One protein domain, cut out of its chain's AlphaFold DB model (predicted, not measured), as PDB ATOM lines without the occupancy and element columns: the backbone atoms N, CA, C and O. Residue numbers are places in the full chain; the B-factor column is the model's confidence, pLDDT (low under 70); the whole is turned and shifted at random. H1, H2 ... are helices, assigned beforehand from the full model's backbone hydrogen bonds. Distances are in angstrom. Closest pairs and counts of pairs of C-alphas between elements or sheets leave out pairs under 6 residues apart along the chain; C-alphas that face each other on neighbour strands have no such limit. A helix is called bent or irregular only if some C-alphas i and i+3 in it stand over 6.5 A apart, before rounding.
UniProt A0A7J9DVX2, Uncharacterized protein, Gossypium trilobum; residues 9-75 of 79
ATOM      1  N   VAL A   9      41.353  -3.533  22.202       66.56
ATOM      2  CA  VAL A   9      41.194  -2.491  21.182       66.56
ATOM      3  C   VAL A   9      41.413  -3.047  19.772       66.56
ATOM      4  O   VAL A   9      40.554  -2.858  18.911       66.56
ATOM      5  N   ASP A  10      42.486  -3.805  19.549       79.19
ATOM      6  CA  ASP A  10      42.808  -4.415  18.259       79.19
ATOM      7  C   ASP A  10      41.704  -5.386  17.808       79.19
ATOM      8  O   ASP A  10      41.286  -5.366  16.650       79.19
ATOM      9  N   LYS A  11      41.137  -6.187  18.721       81.06
ATOM     10  CA  LYS A  11      40.040  -7.120  18.392       81.06
ATOM     11  C   LYS A  11      38.782  -6.397  17.899       81.06
ATOM     12  O   LYS A  11      38.156  -6.831  16.929       81.06
ATOM     13  N   HIS A  12      38.391  -5.314  18.568       81.38
ATOM     14  CA  HIS A  12      37.222  -4.529  18.166       81.38
ATOM     15  C   HIS A  12      37.481  -3.775  16.859       81.38
ATOM     16  O   HIS A  12      36.596  -3.728  16.004       81.38
ATOM     17  N   LEU A  13      38.703  -3.271  16.668       81.56
ATOM     18  CA  LEU A  13      39.131  -2.617  15.438       81.56
ATOM     19  C   LEU A  13      39.087  -3.577  14.242       81.56
ATOM     20  O   LEU A  13      38.442  -3.266  13.245       81.56
ATOM     21  N   PHE A  14      39.682  -4.770  14.346       82.88
ATOM     22  CA  PHE A  14      39.622  -5.775  13.279       82.88
ATOM     23  C   PHE A  14      38.188  -6.203  12.969       82.88
ATOM     24  O   PHE A  14      37.823  -6.325  11.801       82.88
ATOM     25  N   ARG A  15      37.346  -6.373  13.996       85.12
ATOM     26  CA  ARG A  15      35.924  -6.694  13.812       85.12
ATOM     27  C   ARG A  15      35.161  -5.581  13.089       85.12
ATOM     28  O   ARG A  15      34.265  -5.888  12.307       85.12
ATOM     29  N   ALA A  16      35.484  -4.317  13.351       84.81
ATOM     30  CA  ALA A  16      34.893  -3.182  12.650       84.81
ATOM     31  C   ALA A  16      35.381  -3.112  11.195       84.81
ATOM     32  O   ALA A  16      34.565  -2.979  10.290       84.81
ATOM     33  N   LEU A  17      36.689  -3.272  10.961       82.56
ATOM     34  CA  LEU A  17      37.295  -3.236   9.626       82.56
ATOM     35  C   LEU A  17      36.806  -4.378   8.730       82.56
ATOM     36  O   LEU A  17      36.507  -4.146   7.564       82.56
ATOM     37  N   ALA A  18      36.648  -5.590   9.270       87.62
ATOM     38  CA  ALA A  18      36.169  -6.752   8.521       87.62
ATOM     39  C   ALA A  18      34.799  -6.528   7.853       87.62
ATOM     40  O   ALA A  18      34.545  -7.094   6.793       87.62
ATOM     41  N   GLN A  19      33.940  -5.669   8.417       85.06
ATOM     42  CA  GLN A  19      32.638  -5.322   7.826       85.06
ATOM     43  C   GLN A  19      32.761  -4.544   6.510       85.06
ATOM     44  O   GLN A  19      31.816  -4.504   5.728       85.06
ATOM     45  N   TYR A  20      33.921  -3.935   6.262       84.81
ATOM     46  CA  TYR A  20      34.210  -3.152   5.065       84.81
ATOM     47  C   TYR A  20      35.072  -3.917   4.053       84.81
ATOM     48  O   TYR A  20      35.445  -3.343   3.035       84.81
ATOM     49  N   TRP A  21      35.423  -5.185   4.305       88.00
ATOM     50  CA  TRP A  21      36.248  -5.970   3.385       88.00
ATOM     51  C   TRP A  21      35.532  -6.205   2.050       88.00
ATOM     52  O   TRP A  21      34.426  -6.741   2.000       88.00
ATOM     53  N   ASN A  22      36.195  -5.832   0.961       83.00
ATOM     54  CA  ASN A  22      35.737  -6.017  -0.402       83.00
ATOM     55  C   ASN A  22      36.592  -7.087  -1.094       83.00
ATOM     56  O   ASN A  22      37.727  -6.803  -1.490       83.00
ATOM     57  N   PRO A  23      36.061  -8.307  -1.279       81.44
ATOM     58  CA  PRO A  23      36.828  -9.402  -1.863       81.44
ATOM     59  C   PRO A  23      37.119  -9.205  -3.355       81.44
ATOM     60  O   PRO A  23      38.090  -9.766  -3.847       81.44
ATOM     61  N   ALA A  24      36.330  -8.401  -4.079       84.00
ATOM     62  CA  ALA A  24      36.549  -8.164  -5.507       84.00
ATOM     63  C   ALA A  24      37.816  -7.333  -5.780       84.00
ATOM     64  O   ALA A  24      38.407  -7.440  -6.850       84.00
ATOM     65  N   TYR A  25      38.237  -6.529  -4.798       82.44
ATOM     66  CA  TYR A  25      39.401  -5.646  -4.893       82.44
ATOM     67  C   TYR A  25      40.466  -5.938  -3.828       82.44
ATOM     68  O   TYR A  25      41.455  -5.213  -3.742       82.44
ATOM     69  N   SER A  26      40.269  -6.982  -3.014       82.56
ATOM     70  CA  SER A  26      41.152  -7.368  -1.906       82.56
ATOM     71  C   SER A  26      41.518  -6.199  -0.977       82.56
ATOM     72  O   SER A  26      42.667  -6.065  -0.553       82.56
ATOM     73  N   CYS A  27      40.557  -5.319  -0.675       80.62
ATOM     74  CA  CYS A  27      40.777  -4.113   0.126       80.62
ATOM     75  C   CYS A  27      39.564  -3.770   1.005       80.62
ATOM     76  O   CYS A  27      38.481  -4.316   0.819       80.62
ATOM     77  N   PHE A  28      39.717  -2.856   1.968       82.38
ATOM     78  CA  PHE A  28      38.589  -2.336   2.746       82.38
ATOM     79  C   PHE A  28      37.927  -1.158   2.012       82.38
ATOM     80  O   PHE A  28      38.566  -0.132   1.789       82.38
ATOM     81  N   THR A  29      36.646  -1.276   1.661       77.81
ATOM     82  CA  THR A  29      35.838  -0.184   1.101       77.81
ATOM     83  C   THR A  29      34.940   0.425   2.165       77.81
ATOM     84  O   THR A  29      33.877  -0.103   2.489       77.81
ATOM     85  N   PHE A  30      35.336   1.586   2.666       77.44
ATOM     86  CA  PHE A  30      34.432   2.476   3.380       77.44
ATOM     87  C   PHE A  30      33.505   3.106   2.341       77.44
ATOM     88  O   PHE A  30      33.976   3.521   1.280       77.44
ATOM     89  N   ARG A  31      32.188   3.100   2.593       68.88
ATOM     90  CA  ARG A  31      31.185   3.696   1.692       68.88
ATOM     91  C   ARG A  31      31.709   5.031   1.158       68.88
ATOM     92  O   ARG A  31      32.237   5.819   1.939       68.88
ATOM     93  N   LYS A  32      31.507   5.282  -0.140       60.88
ATOM     94  CA  LYS A  32      31.628   6.610  -0.758       60.88
ATOM     95  C   LYS A  32      30.618   7.546  -0.092       60.88
ATOM     96  O   LYS A  32      29.541   7.813  -0.606       60.88
ATOM     97  N   VAL A  33      30.929   8.001   1.108       56.00
ATOM     98  CA  VAL A  33      30.617   9.372   1.439       56.00
ATOM     99  C   VAL A  33      31.665  10.103   0.621       56.00
ATOM    100  O   VAL A  33      32.854   9.973   0.911       56.00
ATOM    101  N   ASP A  34      31.257  10.744  -0.473       56.94
ATOM    102  CA  ASP A  34      32.110  11.715  -1.149       56.94
ATOM    103  C   ASP A  34      32.287  12.878  -0.159       56.94
ATOM    104  O   ASP A  34      31.678  13.937  -0.271       56.94
ATOM    105  N   LEU A  35      33.072  12.637   0.895       57.56
ATOM    106  CA  LEU A  35      33.615  13.647   1.774       57.56
ATOM    107  C   LEU A  35      34.672  14.326   0.927       57.56
ATOM    108  O   LEU A  35      35.856  14.028   1.042       57.56
ATOM    109  N   VAL A  36      34.212  15.168   0.001       68.19
ATOM    110  CA  VAL A  36      35.045  16.209  -0.572       68.19
ATOM    111  C   VAL A  36      35.409  17.062   0.630       68.19
ATOM    112  O   VAL A  36      34.533  17.756   1.154       68.19
ATOM    113  N   PRO A  37      36.643  16.954   1.143       69.62
ATOM    114  CA  PRO A  37      37.012  17.724   2.305       69.62
ATOM    115  C   PRO A  37      36.902  19.187   1.899       69.62
ATOM    116  O   PRO A  37      37.277  19.566   0.782       69.62
ATOM    117  N   THR A  38      36.415  20.022   2.806       82.31
ATOM    118  CA  THR A  38      36.606  21.461   2.647       82.31
ATOM    119  C   THR A  38      38.102  21.749   2.493       82.31
ATOM    120  O   THR A  38      38.964  20.959   2.902       82.31
ATOM    121  N   LYS A  39      38.450  22.879   1.875       80.38
ATOM    122  CA  LYS A  39      39.854  23.251   1.650       80.38
ATOM    123  C   LYS A  39      40.658  23.210   2.960       80.38
ATOM    124  O   LYS A  39      41.818  22.795   2.968       80.38
ATOM    125  N   GLU A  40      40.033  23.583   4.068       84.50
ATOM    126  CA  GLU A  40      40.568  23.580   5.428       84.50
ATOM    127  C   GLU A  40      40.818  22.158   5.956       84.50
ATOM    128  O   GLU A  40      41.900  21.876   6.483       84.50
ATOM    129  N   GLU A  41      39.865  21.242   5.770       78.19
ATOM    130  CA  GLU A  41      40.008  19.828   6.139       78.19
ATOM    131  C   GLU A  41      41.081  19.139   5.293       78.19
ATOM    132  O   GLU A  41      41.929  18.436   5.839       78.19
ATOM    133  N   TYR A  42      41.130  19.405   3.983       80.75
ATOM    134  CA  TYR A  42      42.190  18.903   3.104       80.75
ATOM    135  C   TYR A  42      43.568  19.405   3.550       80.75
ATOM    136  O   TYR A  42      44.516  18.627   3.656       80.75
ATOM    137  N   THR A  43      43.680  20.694   3.880       81.31
ATOM    138  CA  THR A  43      44.936  21.290   4.363       81.31
ATOM    139  C   THR A  43      45.359  20.689   5.705       81.31
ATOM    140  O   THR A  43      46.544  20.437   5.931       81.31
ATOM    141  N   THR A  44      44.396  20.417   6.587       82.56
ATOM    142  CA  THR A  44      44.629  19.763   7.881       82.56
ATOM    143  C   THR A  44      45.089  18.319   7.702       82.56
ATOM    144  O   THR A  44      46.097  17.926   8.289       82.56
ATOM    145  N   LEU A  45      44.429  17.547   6.834       77.81
ATOM    146  CA  LEU A  45      44.828  16.183   6.490       77.81
ATOM    147  C   LEU A  45      46.235  16.148   5.887       77.81
ATOM    148  O   LEU A  45      47.064  15.355   6.329       77.81
ATOM    149  N   LEU A  46      46.538  17.043   4.943       79.69
ATOM    150  CA  LEU A  46      47.856  17.133   4.314       79.69
ATOM    151  C   LEU A  46      48.954  17.431   5.349       79.69
ATOM    152  O   LEU A  46      50.021  16.819   5.316       79.69
ATOM    153  N   ARG A  47      48.694  18.334   6.306       75.94
ATOM    154  CA  ARG A  47      49.624  18.635   7.408       75.94
ATOM    155  C   ARG A  47      49.801  17.446   8.352       75.94
ATOM    156  O   ARG A  47      50.937  17.118   8.681       75.94
ATOM    157  N   CYS A  48      48.719  16.774   8.746       73.50
ATOM    158  CA  CYS A  48      48.772  15.573   9.583       73.50
ATOM    159  C   CYS A  48      49.558  14.438   8.916       73.50
ATOM    160  O   CYS A  48      50.407  13.821   9.560       73.50
ATOM    161  N   LEU A  49      49.317  14.192   7.626       71.25
ATOM    162  CA  LEU A  49      50.051  13.199   6.842       71.25
ATOM    163  C   LEU A  49      51.529  13.553   6.730       71.25
ATOM    164  O   LEU A  49      52.361  12.661   6.834       71.25
ATOM    165  N   ARG A  50      51.876  14.835   6.584       67.69
ATOM    166  CA  ARG A  50      53.278  15.269   6.548       67.69
ATOM    167  C   ARG A  50      53.974  15.070   7.891       67.69
ATOM    168  O   ARG A  50      55.069  14.535   7.919       67.69
ATOM    169  N   ILE A  51      53.302  15.379   9.001       62.97
ATOM    170  CA  ILE A  51      53.813  15.118  10.357       62.97
ATOM    171  C   ILE A  51      53.977  13.608  10.604       62.97
ATOM    172  O   ILE A  51      54.949  13.184  11.229       62.97
ATOM    173  N   GLN A  52      53.053  12.775  10.109       59.12
ATOM    174  CA  GLN A  52      53.189  11.319  10.182       59.12
ATOM    175  C   GLN A  52      54.273  10.777   9.253       59.12
ATOM    176  O   GLN A  52      54.975   9.863   9.662       59.12
ATOM    177  N   ALA A  53      54.433  11.323   8.047       58.59
ATOM    178  CA  ALA A  53      55.505  10.958   7.131       58.59
ATOM    179  C   ALA A  53      56.859  11.325   7.741       58.59
ATOM    180  O   ALA A  53      57.724  10.464   7.834       58.59
ATOM    181  N   ASP A  54      57.007  12.533   8.280       59.09
ATOM    182  CA  ASP A  54      58.211  12.953   8.997       59.09
ATOM    183  C   ASP A  54      58.490  12.025  10.191       59.09
ATOM    184  O   ASP A  54      59.628  11.619  10.396       59.09
ATOM    185  N   LYS A  55      57.455  11.582  10.919       57.50
ATOM    186  CA  LYS A  55      57.571  10.607  12.021       57.50
ATOM    187  C   LYS A  55      57.842   9.161  11.562       57.50
ATOM    188  O   LYS A  55      58.462   8.384  12.290       57.50
ATOM    189  N   ALA A  56      57.354   8.768  10.389       55.50
ATOM    190  CA  ALA A  56      57.547   7.441   9.806       55.50
ATOM    191  C   ALA A  56      58.951   7.317   9.199       55.50
ATOM    192  O   ALA A  56      59.647   6.333   9.451       55.50
ATOM    193  N   TYR A  57      59.406   8.351   8.491       47.97
ATOM    194  CA  TYR A  57      60.753   8.458   7.940       47.97
ATOM    195  C   TYR A  57      61.803   8.813   9.008       47.97
ATOM    196  O   TYR A  57      62.957   8.414   8.865       47.97
ATOM    197  N   SER A  58      61.429   9.420  10.146       54.66
ATOM    198  CA  SER A  58      62.332   9.565  11.303       54.66
ATOM    199  C   SER A  58      62.596   8.249  12.044       54.66
ATOM    200  O   SER A  58      63.403   8.219  12.975       54.66
ATOM    201  N   ARG A  59      61.943   7.139  11.668       56.41
ATOM    202  CA  ARG A  59      62.163   5.817  12.274       56.41
ATOM    203  C   ARG A  59      63.073   4.919  11.428       56.41
ATOM    204  O   ARG A  59      62.913   3.701  11.425       56.41
ATOM    205  N   ALA A  60      64.100   5.488  10.793       54.53
ATOM    206  CA  ALA A  60      65.175   4.712  10.161       54.53
ATOM    207  C   ALA A  60      65.913   3.785  11.159       54.53
ATOM    208  O   ALA A  60      66.423   2.735  10.778       54.53
ATOM    209  N   ALA A  61      65.891   4.095  12.462       56.28
ATOM    210  CA  ALA A  61      66.566   3.309  13.499       56.28
ATOM    211  C   ALA A  61      65.951   1.920  13.788       56.28
ATOM    212  O   ALA A  61      66.523   1.157  14.559       56.28
ATOM    213  N   ASN A  62      64.790   1.569  13.216       60.38
ATOM    214  CA  ASN A  62      64.120   0.294  13.523       60.38
ATOM    215  C   ASN A  62      63.919  -0.641  12.328       60.38
ATOM    216  O   ASN A  62      63.408  -1.738  12.533       60.38
ATOM    217  N   VAL A  63      64.340  -0.268  11.115       67.00
ATOM    218  CA  VAL A  63      64.215  -1.153   9.941       67.00
ATOM    219  C   VAL A  63      65.070  -2.409  10.130       67.00
ATOM    220  O   VAL A  63      64.570  -3.519   9.980       67.00
ATOM    221  N   LEU A  64      66.318  -2.264  10.586       69.69
ATOM    222  CA  LEU A  64      67.208  -3.402  10.840       69.69
ATOM    223  C   LEU A  64      66.705  -4.301  11.984       69.69
ATOM    224  O   LEU A  64      66.775  -5.523  11.899       69.69
ATOM    225  N   THR A  65      66.164  -3.708  13.050       70.81
ATOM    226  CA  THR A  65      65.587  -4.448  14.185       70.81
ATOM    227  C   THR A  65      64.316  -5.195  13.785       70.81
ATOM    228  O   THR A  65      64.088  -6.320  14.230       70.81
ATOM    229  N   PHE A  66      63.500  -4.584  12.925       71.75
ATOM    230  CA  PHE A  66      62.315  -5.207  12.348       71.75
ATOM    231  C   PHE A  66      62.692  -6.380  11.435       71.75
ATOM    232  O   PHE A  66      62.145  -7.464  11.609       71.75
ATOM    233  N   LEU A  67      63.680  -6.207  10.550       74.38
ATOM    234  CA  LEU A  67      64.179  -7.272   9.673       74.38
ATOM    235  C   LEU A  67      64.765  -8.447  10.467       74.38
ATOM    236  O   LEU A  67      64.403  -9.591  10.211       74.38
ATOM    237  N   LYS A  68      65.579  -8.183  11.500       76.88
ATOM    238  CA  LYS A  68      66.110  -9.231  12.394       76.88
ATOM    239  C   LYS A  68      65.002 -10.014  13.103       76.88
ATOM    240  O   LYS A  68      65.095 -11.231  13.240       76.88
ATOM    241  N   ARG A  69      63.936  -9.333  13.544       77.44
ATOM    242  CA  ARG A  69      62.762  -9.995  14.133       77.44
ATOM    243  C   ARG A  69      61.987 -10.812  13.109       77.44
ATOM    244  O   ARG A  69      61.568 -11.915  13.434       77.44
ATOM    245  N   LEU A  70      61.812 -10.291  11.899       76.38
ATOM    246  CA  LEU A  70      61.124 -10.992  10.821       76.38
ATOM    247  C   LEU A  70      61.856 -12.290  10.461       76.38
ATOM    248  O   LEU A  70      61.237 -13.344  10.500       76.38
ATOM    249  N   ILE A  71      63.174 -12.222  10.240       82.38
ATOM    250  CA  ILE A  71      64.052 -13.376   9.973       82.38
ATOM    251  C   ILE A  71      63.957 -14.422  11.094       82.38
ATOM    252  O   ILE A  71      63.813 -15.614  10.832       82.38
ATOM    253  N   SER A  72      63.961 -13.978  12.355       74.25
ATOM    254  CA  SER A  72      63.810 -14.869  13.511       74.25
ATOM    255  C   SER A  72      62.442 -15.558  13.582       74.25
ATOM    256  O   SER A  72      62.357 -16.631  14.173       74.25
ATOM    257  N   ILE A  73      61.380 -14.947  13.048       71.38
ATOM    258  CA  ILE A  73      60.020 -15.507  13.050       71.38
ATOM    259  C   ILE A  73      59.814 -16.431  11.848       71.38
ATOM    260  O   ILE A  73      59.168 -17.466  11.979       71.38
ATOM    261  N   THR A  74      60.351 -16.070  10.681       78.06
ATOM    262  CA  THR A  74      60.182 -16.846   9.446       78.06
ATOM    263  C   THR A  74      61.170 -18.005   9.327       78.06
ATOM    264  O   THR A  74      60.980 -18.861   8.468       78.06
ATOM    265  N   GLY A  75      62.216 -18.054  10.162       70.50
ATOM    266  CA  GLY A  75      63.243 -19.103  10.121       70.50
ATOM    267  C   GLY A  75      64.094 -19.078   8.848       70.50
ATOM    268  O   GLY A  75      64.813 -20.033   8.571       70.50
TER     269      GLY A  75
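Overview. This is residues 9 to 75 of the 79 residues of an uncharacterized protein of Gossypium trilobum (UniProt A0A7J9DVX2). An open, three-sided frame has the long helix H2 as its base; H3 makes a corner at one end of it, and from the other end a long link leads to H1, across the empty middle from H3. The 67 printed residues hold three named helices, H1, H2 and H3 in chain order, and no named strand; the class is all helix. The whole is extended, with a radius of gyration of the C-alphas of 17.5 A and spans of 46 by 31 by 25 A.

Along the chain. H2, residues 39 to 57, runs 26.4 A from C-alpha 39 at (39.854, 23.251, 1.650). H3, residues 60 to 74, runs 22.1 A to C-alpha 74 at (60.182, -16.846, 9.446); it is irregular, with C-alphas 61 and 64 7.2 A apart. H1, residues 9 to 18, runs 14.3 A.

Arrangement. H2 and H3 meet only through their tight link. H1 is apart from H2 and H3. Residues 21 to 22 pair antiparallel with residues 27 to 28. Every O i to N i+4 pair is within hydrogen-bond range in H1 and H2, and 9 of 11 in H3.

Size, cuts and confidence. The farthest C-alphas, Lys 39 and Gly 75, are 49.1 A apart. The printed part has no cut. The link from H1 to H2 is long, 20 residues. Residue 9, residues 31 to 37 and residues 50 to 64 have pLDDT under 70.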